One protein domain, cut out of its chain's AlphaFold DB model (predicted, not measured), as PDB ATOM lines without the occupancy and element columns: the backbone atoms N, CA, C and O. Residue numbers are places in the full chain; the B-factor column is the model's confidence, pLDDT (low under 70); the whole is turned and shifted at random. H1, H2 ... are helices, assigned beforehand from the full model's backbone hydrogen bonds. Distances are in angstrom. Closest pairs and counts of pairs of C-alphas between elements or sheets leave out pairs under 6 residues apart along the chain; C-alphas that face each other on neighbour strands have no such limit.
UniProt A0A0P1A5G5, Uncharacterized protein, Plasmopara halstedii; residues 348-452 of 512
ATOM      1  N   ALA A 348     103.033 110.918 109.286       91.88
ATOM      2  CA  ALA A 348     102.964 111.193 110.718       91.88
ATOM      3  C   ALA A 348     102.588 109.931 111.500       91.88
ATOM      4  O   ALA A 348     103.315 109.525 112.407       91.88
ATOM      5  N   THR A 349     101.516 109.250 111.089       92.94
ATOM      6  CA  THR A 349     101.096 107.993 111.722       92.94
ATOM      7  C   THR A 349     102.174 106.914 111.600       92.94
ATOM      8  O   THR A 349     102.468 106.215 112.574       92.94
ATOM      9  N   ILE A 350     102.818 106.791 110.432       92.81
ATOM     10  CA  ILE A 350     103.887 105.800 110.230       92.81
ATOM     11  C   ILE A 350     105.115 106.125 111.090       92.81
ATOM     12  O   ILE A 350     105.665 105.216 111.719       92.81
ATOM     13  N   LEU A 351     105.534 107.395 111.149       94.50
ATOM     14  CA  LEU A 351     106.656 107.831 111.980       94.50
ATOM     15  C   LEU A 351     106.385 107.542 113.456       94.50
ATOM     16  O   LEU A 351     107.217 106.907 114.102       94.50
ATOM     17  N   ASN A 352     105.211 107.911 113.971       92.44
ATOM     18  CA  ASN A 352     104.826 107.635 115.356       92.44
ATOM     19  C   ASN A 352     104.865 106.127 115.656       92.44
ATOM     20  O   ASN A 352     105.505 105.697 116.616       92.44
ATOM     21  N   GLY A 353     104.322 105.296 114.760       92.12
ATOM     22  CA  GLY A 353     104.392 103.836 114.892       92.12
ATOM     23  C   GLY A 353     105.815 103.251 114.839       92.12
ATOM     24  O   GLY A 353     106.068 102.166 115.381       92.12
ATOM     25  N   ILE A 354     106.769 103.935 114.197       92.12
ATOM     26  CA  ILE A 354     108.197 103.588 114.258       92.12
ATOM     27  C   ILE A 354     108.781 104.012 115.608       92.12
ATOM     28  O   ILE A 354     109.420 103.186 116.267       92.12
ATOM     29  N   LEU A 355     108.542 105.257 116.023       92.94
ATOM     30  CA  LEU A 355     109.079 105.846 117.251       92.94
ATOM     31  C   LEU A 355     108.606 105.101 118.505       92.94
ATOM     32  O   LEU A 355     109.378 104.932 119.453       92.94
ATOM     33  N   ASP A 356     107.380 104.589 118.525       92.38
ATOM     34  CA  ASP A 356     106.833 103.829 119.657       92.38
ATOM     35  C   ASP A 356     107.484 102.453 119.841       92.38
ATOM     36  O   ASP A 356     107.465 101.872 120.931       92.38
ATOM     37  N   ASN A 357     108.161 101.942 118.812       90.38
ATOM     38  CA  ASN A 357     108.861 100.671 118.879       90.38
ATOM     39  C   ASN A 357     110.367 100.864 119.109       90.38
ATOM     40  O   ASN A 357     111.156 100.983 118.169       90.38
ATOM     41  N   LYS A 358     110.794 100.762 120.376       88.94
ATOM     42  CA  LYS A 358     112.210 100.892 120.786       88.94
ATOM     43  C   LYS A 358     113.182 100.032 119.964       88.94
ATOM     44  O   LYS A 358     114.293 100.469 119.680       88.94
ATOM     45  N   LYS A 359     112.784  98.814 119.569       86.81
ATOM     46  CA  LYS A 359     113.644  97.917 118.775       86.81
ATOM     47  C   LYS A 359     113.820  98.424 117.343       86.81
ATOM     48  O   LYS A 359     114.924  98.328 116.814       86.81
ATOM     49  N   ARG A 360     112.758  98.963 116.731       88.88
ATOM     50  CA  ARG A 360     112.825  99.580 115.394       88.88
ATOM     51  C   ARG A 360     113.689 100.834 115.418       88.88
ATOM     52  O   ARG A 360     114.570 100.950 114.575       88.88
ATOM     53  N   VAL A 361     113.495 101.707 116.408       91.19
ATOM     54  CA  VAL A 361     114.300 102.929 116.575       91.19
ATOM     55  C   VAL A 361     115.785 102.598 116.695       91.19
ATOM     56  O   VAL A 361     116.587 103.125 115.931       91.19
ATOM     57  N   GLN A 362     116.157 101.682 117.596       88.75
ATOM     58  CA  GLN A 362     117.564 101.313 117.785       88.75
ATOM     59  C   GLN A 362     118.191 100.748 116.508       88.75
ATOM     60  O   GLN A 362     119.326 101.072 116.175       88.75
ATOM     61  N   PHE A 363     117.447  99.909 115.784       88.31
ATOM     62  CA  PHE A 363     117.899  99.381 114.505       88.31
ATOM     63  C   PHE A 363     118.117 100.501 113.479       88.31
ATOM     64  O   PHE A 363     119.171 100.554 112.857       88.31
ATOM     65  N   LEU A 364     117.153 101.408 113.315       92.00
ATOM     66  CA  LEU A 364     117.246 102.481 112.325       92.00
ATOM     67  C   LEU A 364     118.374 103.473 112.644       92.00
ATOM     68  O   LEU A 364     119.051 103.908 111.717       92.00
ATOM     69  N   LYS A 365     118.659 103.745 113.924       91.62
ATOM     70  CA  LYS A 365     119.857 104.502 114.340       91.62
ATOM     71  C   LYS A 365     121.146 103.850 113.838       91.62
ATOM     72  O   LYS A 365     121.969 104.501 113.207       91.62
ATOM     73  N   GLU A 366     121.289 102.545 114.062       89.06
ATOM     74  CA  GLU A 366     122.467 101.768 113.650       89.06
ATOM     75  C   GLU A 366     122.659 101.753 112.122       89.06
ATOM     76  O   GLU A 366     123.783 101.701 111.616       89.06
ATOM     77  N   VAL A 367     121.552 101.792 111.376       89.25
ATOM     78  CA  VAL A 367     121.552 101.877 109.912       89.25
ATOM     79  C   VAL A 367     122.010 103.247 109.411       89.25
ATOM     80  O   VAL A 367     122.727 103.312 108.412       89.25
ATOM     81  N   LEU A 368     121.580 104.321 110.074       91.75
ATOM     82  CA  LEU A 368     121.855 105.706 109.678       91.75
ATOM     83  C   LEU A 368     123.230 106.209 110.136       91.75
ATOM     84  O   LEU A 368     123.662 107.266 109.699       91.75
ATOM     85  N   GLN A 369     123.932 105.437 110.967       87.50
ATOM     86  CA  GLN A 369     125.197 105.834 111.582       87.50
ATOM     87  C   GLN A 369     126.337 106.098 110.583       87.50
ATOM     88  O   GLN A 369     127.219 106.909 110.864       87.50
ATOM     89  N   ASP A 370     126.358 105.411 109.435       89.19
ATOM     90  CA  ASP A 370     127.388 105.611 108.415       89.19
ATOM     91  C   ASP A 370     126.858 105.485 106.980       89.19
ATOM     92  O   ASP A 370     125.914 104.744 106.683       89.19
ATOM     93  N   ASP A 371     127.523 106.192 106.060       90.44
ATOM     94  CA  ASP A 371     127.134 106.277 104.648       90.44
ATOM     95  C   ASP A 371     127.128 104.908 103.938       90.44
ATOM     96  O   ASP A 371     126.369 104.699 102.985       90.44
ATOM     97  N   THR A 372     127.953 103.951 104.381       90.31
ATOM     98  CA  THR A 372     128.039 102.622 103.754       90.31
ATOM     99  C   THR A 372     126.819 101.783 104.110       90.31
ATOM    100  O   THR A 372     126.194 101.192 103.221       90.31
ATOM    101  N   ARG A 373     126.437 101.753 105.388       89.19
ATOM    102  CA  ARG A 373     125.227 101.060 105.851       89.19
ATOM    103  C   ARG A 373     123.970 101.698 105.302       89.19
ATOM    104  O   ARG A 373     123.120 100.968 104.794       89.19
ATOM    105  N   LEU A 374     123.894 103.027 105.298       92.44
ATOM    106  CA  LEU A 374     122.779 103.753 104.700       92.44
ATOM    107  C   LEU A 374     122.614 103.393 103.219       92.44
ATOM    108  O   LEU A 374     121.505 103.128 102.759       92.44
ATOM    109  N   LYS A 375     123.716 103.309 102.465       91.19
ATOM    110  CA  LYS A 375     123.687 102.901 101.053       91.19
ATOM    111  C   LYS A 375     123.194 101.465 100.857       91.19
ATOM    112  O   LYS A 375     122.409 101.213  99.943       91.19
ATOM    113  N   LEU A 376     123.635 100.525 101.689       89.81
ATOM    114  CA  LEU A 376     123.168  99.139 101.610       89.81
ATOM    115  C   LEU A 376     121.698  99.008 102.027       89.81
ATOM    116  O   LEU A 376     120.945  98.273 101.393       89.81
ATOM    117  N   PHE A 377     121.268  99.755 103.044       92.06
ATOM    118  CA  PHE A 377     119.879  99.778 103.483       92.06
ATOM    119  C   PHE A 377     118.946 100.361 102.425       92.06
ATOM    120  O   PHE A 377     117.916  99.767 102.126       92.06
ATOM    121  N   ARG A 378     119.347 101.461 101.783       92.31
ATOM    122  CA  ARG A 378     118.661 102.022 100.610       92.31
ATOM    123  C   ARG A 378     118.437 100.969  99.520       92.31
ATOM    124  O   ARG A 378     117.333 100.851  99.004       92.31
ATOM    125  N   SER A 379     119.444 100.144  99.227       88.50
ATOM    126  CA  SER A 379     119.294  99.021  98.290       88.50
ATOM    127  C   SER A 379     118.341  97.939  98.813       88.50
ATOM    128  O   SER A 379     117.553  97.400  98.039       88.50
ATOM    129  N   ALA A 380     118.375  97.631 100.113       89.31
ATOM    130  CA  ALA A 380     117.470  96.665 100.737       89.31
ATOM    131  C   ALA A 380     115.999  97.107 100.735       89.31
ATOM    132  O   ALA A 380     115.108  96.260 100.714       89.31
ATOM    133  N   LEU A 381     115.737  98.414 100.734       89.75
ATOM    134  CA  LEU A 381     114.386  98.949 100.589       89.75
ATOM    135  C   LEU A 381     113.840  98.780  99.164       89.75
ATOM    136  O   LEU A 381     112.623  98.725  99.001       89.75
ATOM    137  N   ASP A 382     114.690  98.684  98.138       85.06
ATOM    138  CA  ASP A 382     114.259  98.597  96.736       85.06
ATOM    139  C   ASP A 382     114.029  97.152  96.263       85.06
ATOM    140  O   ASP A 382     113.057  96.898  95.534       85.06
ATOM    141  N   ASP A 383     114.887  96.202  96.671       81.12
ATOM    142  CA  ASP A 383     114.819  94.820  96.187       81.12
ATOM    143  C   ASP A 383     115.362  93.716  97.119       81.12
ATOM    144  O   ASP A 383     116.110  93.942  98.070       81.12
ATOM    145  N   LYS A 384     114.987  92.463  96.806       82.19
ATOM    146  CA  LYS A 384     115.390  91.253  97.555       82.19
ATOM    147  C   LYS A 384     116.901  91.015  97.528       82.19
ATOM    148  O   LYS A 384     117.433  90.404  98.459       82.19
ATOM    149  N   ILE A 385     117.591  91.434  96.470       81.81
ATOM    150  CA  ILE A 385     119.039  91.252  96.340       81.81
ATOM    151  C   ILE A 385     119.739  92.199  97.323       81.81
ATOM    152  O   ILE A 385     120.601  91.760  98.086       81.81
ATOM    153  N   GLY A 386     119.297  93.453  97.394       84.94
ATOM    154  CA  GLY A 386     119.698  94.436  98.388       84.94
ATOM    155  C   GLY A 386     119.452  93.939  99.806       84.94
ATOM    156  O   GLY A 386     120.347  94.031 100.644       84.94
ATOM    157  N   VAL A 387     118.303  93.299 100.069       87.88
ATOM    158  CA  VAL A 387     118.034  92.665 101.374       87.88
ATOM    159  C   VAL A 387     119.086  91.606 101.701       87.88
ATOM    160  O   VAL A 387     119.628  91.611 102.806       87.88
ATOM    161  N   LYS A 388     119.418  90.710 100.762       86.62
ATOM    162  CA  LYS A 388     120.454  89.681 100.970       86.62
ATOM    163  C   LYS A 388     121.830  90.301 101.222       86.62
ATOM    164  O   LYS A 388     122.522  89.874 102.150       86.62
ATOM    165  N   MET A 389     122.216  91.305 100.432       85.88
ATOM    166  CA  MET A 389     123.501  91.997 100.576       85.88
ATOM    167  C   MET A 389     123.602  92.691 101.931       85.88
ATOM    168  O   MET A 389     124.584  92.514 102.648       85.88
ATOM    169  N   PHE A 390     122.563  93.425 102.316       88.69
ATOM    170  CA  PHE A 390     122.552  94.151 103.572       88.69
ATOM    171  C   PHE A 390     122.522  93.207 104.776       88.69
ATOM    172  O   PHE A 390     123.338  93.364 105.678       88.69
ATOM    173  N   LYS A 391     121.700  92.148 104.759       88.31
ATOM    174  CA  LYS A 391     121.737  91.099 105.795       88.31
ATOM    175  C   LYS A 391     123.112  90.450 105.934       88.31
ATOM    176  O   LYS A 391     123.519  90.167 107.049       88.31
ATOM    177  N   SER A 392     123.821  90.230 104.828       86.88
ATOM    178  CA  SER A 392     125.180  89.667 104.863       86.88
ATOM    179  C   SER A 392     126.202  90.649 105.442       86.88
ATOM    180  O   SER A 392     127.175  90.228 106.063       86.88
ATOM    181  N   ALA A 393     125.982  91.955 105.264       85.94
ATOM    182  CA  ALA A 393     126.803  92.997 105.875       85.94
ATOM    183  C   ALA A 393     126.507  93.176 107.376       85.94
ATOM    184  O   ALA A 393     127.397  93.554 108.141       85.94
ATOM    185  N   LEU A 394     125.280  92.872 107.815       81.06
ATOM    186  CA  LEU A 394     124.898  92.863 109.224       81.06
ATOM    187  C   LEU A 394     125.501  91.637 109.931       81.06
ATOM    188  O   LEU A 394     125.042  90.508 109.773       81.06
ATOM    189  N   LYS A 395     126.514  91.858 110.773       75.25
ATOM    190  CA  LYS A 395     127.127  90.790 111.587       75.25
ATOM    191  C   LYS A 395     126.255  90.359 112.780       75.25
ATOM    192  O   LYS A 395     126.433  89.260 113.300       75.25
ATOM    193  N   ASP A 396     125.311  91.199 113.213       81.62
ATOM    194  CA  ASP A 396     124.444  90.938 114.370       81.62
ATOM    195  C   ASP A 396     123.098  90.299 113.968       81.62
ATOM    196  O   ASP A 396     122.250  90.910 113.309       81.62
ATOM    197  N   LYS A 397     122.852  89.074 114.454       80.38
ATOM    198  CA  LYS A 397     121.596  88.327 114.253       80.38
ATOM    199  C   LYS A 397     120.364  89.040 114.829       80.38
ATOM    200  O   LYS A 397     119.257  88.815 114.334       80.38
ATOM    201  N   LYS A 398     120.508  89.869 115.870       78.56
ATOM    202  CA  LYS A 398     119.402  90.664 116.432       78.56
ATOM    203  C   LYS A 398     118.987  91.783 115.475       78.56
ATOM    204  O   LYS A 398     117.787  91.959 115.268       78.56
ATOM    205  N   LEU A 399     119.946  92.456 114.834       77.31
ATOM    206  CA  LEU A 399     119.674  93.469 113.804       77.31
ATOM    207  C   LEU A 399     119.008  92.850 112.569       77.31
ATOM    208  O   LEU A 399     118.049  93.412 112.044       77.31
ATOM    209  N   VAL A 400     119.429  91.644 112.167       81.81
ATOM    210  CA  VAL A 400     118.777  90.902 111.072       81.81
ATOM    211  C   VAL A 400     117.311  90.580 111.392       81.81
ATOM    212  O   VAL A 400     116.464  90.678 110.518       81.81
ATOM    213  N   LYS A 401     116.944  90.247 112.635       79.50
ATOM    214  CA  LYS A 401     115.518  90.066 112.981       79.50
ATOM    215  C   LYS A 401     114.739  91.385 112.970       79.50
ATOM    216  O   LYS A 401     113.567  91.397 112.602       79.50
ATOM    217  N   GLY A 402     115.384  92.484 113.372       77.12
ATOM    218  CA  GLY A 402     114.808  93.828 113.308       77.12
ATOM    219  C   GLY A 402     114.458  94.239 111.878       77.12
ATOM    220  O   GLY A 402     113.362  94.747 111.646       77.12
ATOM    221  N   ILE A 403     115.334  93.931 110.915       78.88
ATOM    222  CA  ILE A 403     115.091  94.272 109.511       78.88
ATOM    223  C   ILE A 403     113.900  93.527 108.918       78.88
ATOM    224  O   ILE A 403     113.110  94.123 108.198       78.88
ATOM    225  N   ASP A 404     113.723  92.252 109.259       81.44
ATOM    226  CA  ASP A 404     112.622  91.454 108.722       81.44
ATOM    227  C   ASP A 404     111.269  91.984 109.190       81.44
ATOM    228  O   ASP A 404     110.311  92.004 108.420       81.44
ATOM    229  N   ALA A 405     111.196  92.484 110.424       81.88
ATOM    230  CA  ALA A 405     109.985  93.109 110.941       81.88
ATOM    231  C   ALA A 405     109.651  94.434 110.234       81.88
ATOM    232  O   ALA A 405     108.475  94.713 110.013       81.88
ATOM    233  N   VAL A 406     110.663  95.237 109.889       84.44
ATOM    234  CA  VAL A 406     110.491  96.516 109.177       84.44
ATOM    235  C   VAL A 406     110.140  96.282 107.706       84.44
ATOM    236  O   VAL A 406     109.209  96.884 107.187       84.44
ATOM    237  N   LEU A 407     110.844  95.365 107.038       86.44
ATOM    238  CA  LEU A 407     110.661  95.090 105.610       86.44
ATOM    239  C   LEU A 407     109.387  94.295 105.292       86.44
ATOM    240  O   LEU A 407     108.961  94.267 104.138       86.44
ATOM    241  N   LYS A 408     108.771  93.647 106.289       84.75
ATOM    242  CA  LYS A 408     107.484  92.955 106.123       84.75
ATOM    243  C   LYS A 408     106.312  93.931 105.967       84.75
ATOM    244  O   LYS A 408     105.316  93.586 105.335       84.75
ATOM    245  N   ASP A 409     106.421  95.131 106.529       85.50
ATOM    246  CA  ASP A 409     105.393  96.165 106.434       85.50
ATOM    247  C   ASP A 409     105.664  97.080 105.228       85.50
ATOM    248  O   ASP A 409     106.565  97.919 105.248       85.50
ATOM    249  N   LYS A 410     104.864  96.932 104.163       83.19
ATOM    250  CA  LYS A 410     105.034  97.718 102.929       83.19
ATOM    251  C   LYS A 410     104.894  99.226 103.157       83.19
ATOM    252  O   LYS A 410     105.609  99.982 102.505       83.19
ATOM    253  N   ASN A 411     104.028  99.668 104.072       84.81
ATOM    254  CA  ASN A 411     103.858 101.098 104.342       84.81
ATOM    255  C   ASN A 411     105.110 101.664 105.025       84.81
ATOM    256  O   ASN A 411     105.561 102.750 104.669       84.81
ATOM    257  N   GLN A 412     105.725 100.902 105.937       89.56
ATOM    258  CA  GLN A 412     107.014 101.279 106.530       89.56
ATOM    259  C   GLN A 412     108.135 101.295 105.492       89.56
ATOM    260  O   GLN A 412     108.913 102.241 105.474       89.56
ATOM    261  N   VAL A 413     108.211 100.302 104.599       89.81
ATOM    262  CA  VAL A 413     109.204 100.295 103.507       89.81
ATOM    263  C   VAL A 413     109.066 101.542 102.637       89.81
ATOM    264  O   VAL A 413     110.056 102.221 102.373       89.81
ATOM    265  N   PHE A 414     107.842 101.864 102.221       89.75
ATOM    266  CA  PHE A 414     107.538 103.044 101.416       89.75
ATOM    267  C   PHE A 414     107.910 104.343 102.131       89.75
ATOM    268  O   PHE A 414     108.595 105.181 101.547       89.75
ATOM    269  N   PHE A 415     107.546 104.484 103.404       92.69
ATOM    270  CA  PHE A 415     107.944 105.631 104.216       92.69
ATOM    271  C   PHE A 415     109.467 105.753 104.325       92.69
ATOM    272  O   PHE A 415     110.023 106.824 104.090       92.69
ATOM    273  N   LEU A 416     110.159 104.650 104.616       94.31
ATOM    274  CA  LEU A 416     111.609 104.644 104.787       94.31
ATOM    275  C   LEU A 416     112.338 104.997 103.491       94.31
ATOM    276  O   LEU A 416     113.333 105.713 103.554       94.31
ATOM    277  N   ARG A 417     111.835 104.584 102.317       92.56
ATOM    278  CA  ARG A 417     112.400 105.014 101.024       92.56
ATOM    279  C   ARG A 417     112.419 106.532 100.884       92.56
ATOM    280  O   ARG A 417     113.411 107.068 100.401       92.56
ATOM    281  N   VAL A 418     111.353 107.206 101.321       92.31
ATOM    282  CA  VAL A 418     111.274 108.674 101.320       92.31
ATOM    283  C   VAL A 418     112.187 109.257 102.397       92.31
ATOM    284  O   VAL A 418     113.022 110.107 102.093       92.31
ATOM    285  N   ALA A 419     112.090 108.752 103.629       94.19
ATOM    286  CA  ALA A 419     112.843 109.243 104.783       94.19
ATOM    287  C   ALA A 419     114.362 109.204 104.568       94.19
ATOM    288  O   ALA A 419     115.073 110.100 105.009       94.19
ATOM    289  N   VAL A 420     114.864 108.195 103.851       94.19
ATOM    290  CA  VAL A 420     116.292 108.072 103.542       94.19
ATOM    291  C   VAL A 420     116.636 108.432 102.102       94.19
ATOM    292  O   VAL A 420     117.727 108.094 101.650       94.19
ATOM    293  N   LYS A 421     115.758 109.099 101.345       89.81
ATOM    294  CA  LYS A 421     115.957 109.333  99.905       89.81
ATOM    295  C   LYS A 421     117.211 110.147  99.590       89.81
ATOM    296  O   LYS A 421     117.992 109.794  98.707       89.81
ATOM    297  N   ASP A 422     117.413 111.223 100.336       90.12
ATOM    298  CA  ASP A 422     118.556 112.119 100.216       90.12
ATOM    299  C   ASP A 422     119.241 112.308 101.574       90.12
ATOM    300  O   ASP A 422     118.767 111.824 102.602       90.12
ATOM    301  N   LYS A 423     120.420 112.937 101.569       90.44
ATOM    302  CA  LYS A 423     121.211 113.131 102.790       90.44
ATOM    303  C   LYS A 423     120.528 114.087 103.776       90.44
ATOM    304  O   LYS A 423     120.623 113.865 104.973       90.44
ATOM    305  N   GLY A 424     119.827 115.110 103.287       93.94
ATOM    306  CA  GLY A 424     119.137 116.079 104.139       93.94
ATOM    307  C   GLY A 424     117.996 115.429 104.917       93.94
ATOM    308  O   GLY A 424     117.968 115.513 106.143       93.94
ATOM    309  N   LEU A 425     117.113 114.704 104.223       93.88
ATOM    310  CA  LEU A 425     116.030 113.957 104.870       93.88
ATOM    311  C   LEU A 425     116.552 112.855 105.794       93.88
ATOM    312  O   LEU A 425     116.029 112.706 106.892       93.88
ATOM    313  N   ALA A 426     117.600 112.127 105.392       95.69
ATOM    314  CA  ALA A 426     118.183 111.085 106.237       95.69
ATOM    315  C   ALA A 426     118.727 111.654 107.557       95.69
ATOM    316  O   ALA A 426     118.538 111.035 108.600       95.69
ATOM    317  N   ASN A 427     119.342 112.842 107.523       94.75
ATOM    318  CA  ASN A 427     119.836 113.523 108.718       94.75
ATOM    319  C   ASN A 427     118.691 113.991 109.628       94.75
ATOM    320  O   ASN A 427     118.750 113.781 110.835       94.75
ATOM    321  N   LEU A 428     117.636 114.590 109.063       95.88
ATOM    322  CA  LEU A 428     116.451 114.986 109.835       95.88
ATOM    323  C   LEU A 428     115.759 113.768 110.459       95.88
ATOM    324  O   LEU A 428     115.364 113.797 111.622       95.88
ATOM    325  N   PHE A 429     115.660 112.674 109.704       96.50
ATOM    326  CA  PHE A 429     115.104 111.424 110.202       96.50
ATOM    327  C   PHE A 429     115.965 110.823 111.317       96.50
ATOM    328  O   PHE A 429     115.429 110.347 112.313       96.50
ATOM    329  N   GLN A 430     117.292 110.864 111.177       95.38
ATOM    330  CA  GLN A 430     118.216 110.440 112.223       95.38
ATOM    331  C   GLN A 430     118.029 111.267 113.502       95.38
ATOM    332  O   GLN A 430     117.897 110.673 114.569       95.38
ATOM    333  N   ALA A 431     117.940 112.596 113.394       94.38
ATOM    334  CA  ALA A 431     117.698 113.478 114.537       94.38
ATOM    335  C   ALA A 431     116.387 113.123 115.261       94.38
ATOM    336  O   ALA A 431     116.396 112.898 116.467       94.38
ATOM    337  N   ALA A 432     115.294 112.927 114.512       94.94
ATOM    338  CA  ALA A 432     113.998 112.515 115.063       94.94
ATOM    339  C   ALA A 432     114.008 111.118 115.721       94.94
ATOM    340  O   ALA A 432     113.126 110.787 116.513       94.94
ATOM    341  N   LEU A 433     114.970 110.255 115.370       94.12
ATOM    342  CA  LEU A 433     115.179 108.981 116.058       94.12
ATOM    343  C   LEU A 433     116.018 109.164 117.329       94.12
ATOM    344  O   LEU A 433     115.809 108.425 118.297       94.12
ATOM    345  N   GLU A 434     117.014 110.057 117.302       89.81
ATOM    346  CA  GLU A 434     118.032 110.259 118.340       89.81
ATOM    347  C   GLU A 434     117.438 110.709 119.664       89.81
ATOM    348  O   GLU A 434     117.589 109.972 120.650       89.81
ATOM    349  N   ASP A 435     116.674 111.791 119.647       79.31
ATOM    350  CA  ASP A 435     115.750 112.128 120.711       79.31
ATOM    351  C   ASP A 435     114.333 112.224 120.135       79.31
ATOM    352  O   ASP A 435     114.115 112.530 118.966       79.31
ATOM    353  N   LYS A 436     113.341 111.874 120.954       74.88
ATOM    354  CA  LYS A 436     111.936 112.094 120.602       74.88
ATOM    355  C   LYS A 436     111.535 113.538 120.918       74.88
ATOM    356  O   LYS A 436     110.404 113.750 121.356       74.88
ATOM    357  N   ASP A 437     112.460 114.495 120.819       82.06
ATOM    358  CA  ASP A 437     112.107 115.894 120.996       82.06
ATOM    359  C   ASP A 437     111.062 116.254 119.943       82.06
ATOM    360  O   ASP A 437     111.132 115.859 118.772       82.06
ATOM    361  N   THR A 438     110.054 116.976 120.410       85.06
ATOM    362  CA  THR A 438     108.932 117.416 119.592       85.06
ATOM    363  C   THR A 438     109.457 118.259 118.431       85.06
ATOM    364  O   THR A 438     108.995 118.085 117.308       85.06
ATOM    365  N   GLU A 439     110.515 119.048 118.648       93.00
ATOM    366  CA  GLU A 439     111.121 119.879 117.606       93.00
ATOM    367  C   GLU A 439     111.739 119.057 116.456       93.00
ATOM    368  O   GLU A 439     111.484 119.340 115.284       93.00
ATOM    369  N   HIS A 440     112.530 118.015 116.739       93.62
ATOM    370  CA  HIS A 440     113.147 117.202 115.681       93.62
ATOM    371  C   HIS A 440     112.105 116.427 114.868       93.62
ATOM    372  O   HIS A 440     112.213 116.331 113.638       93.62
ATOM    373  N   VAL A 441     111.079 115.901 115.543       94.44
ATOM    374  CA  VAL A 441     109.954 115.221 114.893       94.44
ATOM    375  C   VAL A 441     109.181 116.197 114.004       94.44
ATOM    376  O   VAL A 441     108.929 115.886 112.836       94.44
ATOM    377  N   GLU A 442     108.860 117.390 114.505       94.25
ATOM    378  CA  GLU A 442     108.169 118.436 113.745       94.25
ATOM    379  C   GLU A 442     108.986 118.909 112.541       94.25
ATOM    380  O   GLU A 442     108.447 119.000 111.437       94.25
ATOM    381  N   ASN A 443     110.291 119.130 112.705       95.25
ATOM    382  CA  ASN A 443     111.181 119.546 111.621       95.25
ATOM    383  C   ASN A 443     111.240 118.505 110.497       95.25
ATOM    384  O   ASN A 443     111.168 118.851 109.313       95.25
ATOM    385  N   PHE A 444     111.326 117.219 110.844       96.06
ATOM    386  CA  PHE A 444     111.301 116.151 109.850       96.06
ATOM    387  C   PHE A 444     109.936 116.045 109.151       96.06
ATOM    388  O   PHE A 444     109.880 115.958 107.920       96.06
ATOM    389  N   LEU A 445     108.830 116.110 109.900       95.00
ATOM    390  CA  LEU A 445     107.483 116.087 109.322       95.00
ATOM    391  C   LEU A 445     107.219 117.299 108.428       95.00
ATOM    392  O   LEU A 445     106.622 117.140 107.365       95.00
ATOM    393  N   LYS A 446     107.713 118.481 108.799       95.25
ATOM    394  CA  LYS A 446     107.651 119.693 107.978       95.25
ATOM    395  C   LYS A 446     108.390 119.504 106.656       95.25
ATOM    396  O   LYS A 446     107.810 119.767 105.606       95.25
ATOM    397  N   ALA A 447     109.609 118.964 106.686       94.69
ATOM    398  CA  ALA A 447     110.376 118.681 105.473       94.69
ATOM    399  C   ALA A 447     109.683 117.654 104.556       94.69
ATOM    400  O   ALA A 447     109.742 117.772 103.331       94.69
ATOM    401  N   LEU A 448     108.997 116.652 105.123       93.00
ATOM    402  CA  LEU A 448     108.153 115.741 104.344       93.00
ATOM    403  C   LEU A 448     106.916 116.450 103.783       93.00
ATOM    404  O   LEU A 448     106.545 116.212 102.636       93.00
ATOM    405  N   ASN A 449     106.286 117.317 104.578       91.75
ATOM    406  CA  ASN A 449     105.097 118.063 104.189       91.75
ATOM    407  C   ASN A 449     105.395 119.002 103.013       91.75
ATOM    408  O   ASN A 449     104.640 119.019 102.051       91.75
ATOM    409  N   GLU A 450     106.520 119.713 103.018       92.00
ATOM    410  CA  GLU A 450     106.930 120.604 101.919       92.00
ATOM    411  C   GLU A 450     107.078 119.878 100.569       92.00
ATOM    412  O   GLU A 450     106.838 120.470  99.518       92.00
ATOM    413  N   LYS A 451     107.416 118.582 100.587       91.06
ATOM    414  CA  LYS A 451     107.555 117.741  99.383       91.06
ATOM    415  C   LYS A 451     106.247 117.105  98.907       91.06
ATOM    416  O   LYS A 451     106.227 116.477  97.842       91.06
ATOM    417  N   LYS A 452     105.159 117.241  99.673       91.75
ATOM    418  CA  LYS A 452     103.833 116.778  99.257       91.75
ATOM    419  C   LYS A 452     103.375 117.530  98.018       91.75
ATOM    420  O   LYS A 452     103.509 118.749  97.940       91.75
TER     421      LYS A 452
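What this domain is: This is residues 348 to 452 of the 512 residues of an uncharacterized protein of Plasmopara halstedii (UniProt A0A0P1A5G5). What shape do the atoms make? They make a compact block of short helices, with the helical hairpin of H7 and H8 at one end of its longest axis, H4 and H5 toward the other, and H2 and H6 nearest the middle. H3 folds back on H4 as a second hairpin. What is printed? There are 105 residues with eight named helices, H1 to H8 in chain order, and no named strand: the class is all helix. The radius of gyration of the C-alphas is 12.9 A, and the spans are 35 by 25 by 24 A.

Where its parts are: Where is the longest helix? H8, residues 438 to 450, measures 18.1 A and ends at C-alpha 450 (106.930, 120.604, 101.919). Where are the others? H7 is residues 423 to 434, 16.1 A; H3 is 371 to 382, 17.0 A; H2 is 358 to 368, H4 384 to 393, H5 397 to 407 and H6 410 to 419. H1, residues 348 to 355, begins at C-alpha 348 (102.964, 111.193, 110.718).

How they stand to each other: What touches H8? H7 does, in a hairpin at a shallow tilt of 29 degrees; the closest C-alphas, Ala 432 and His 440, are 4.8 A apart. What comes next? H7 touches H2, closest at the C-alphas of Leu 433 and Val 361, 6.1 A. H2 touches H5, about perpendicular at 85 degrees; C-alphas 363 and 399 are closest, 6.2 A. Are the backbones helical throughout? O i to N i+4 pairs are within hydrogen-bond range in 7 of 8 cases in H3, and in every case in the other helices.

The domain as a whole: How large is it? The farthest C-alphas, Lys 397 and Glu 450, are 37.5 A apart. Is anything broken or uncertain? The printed part has no cut, its links between helices are tight, and no printed residue is under 70 in pLDDT.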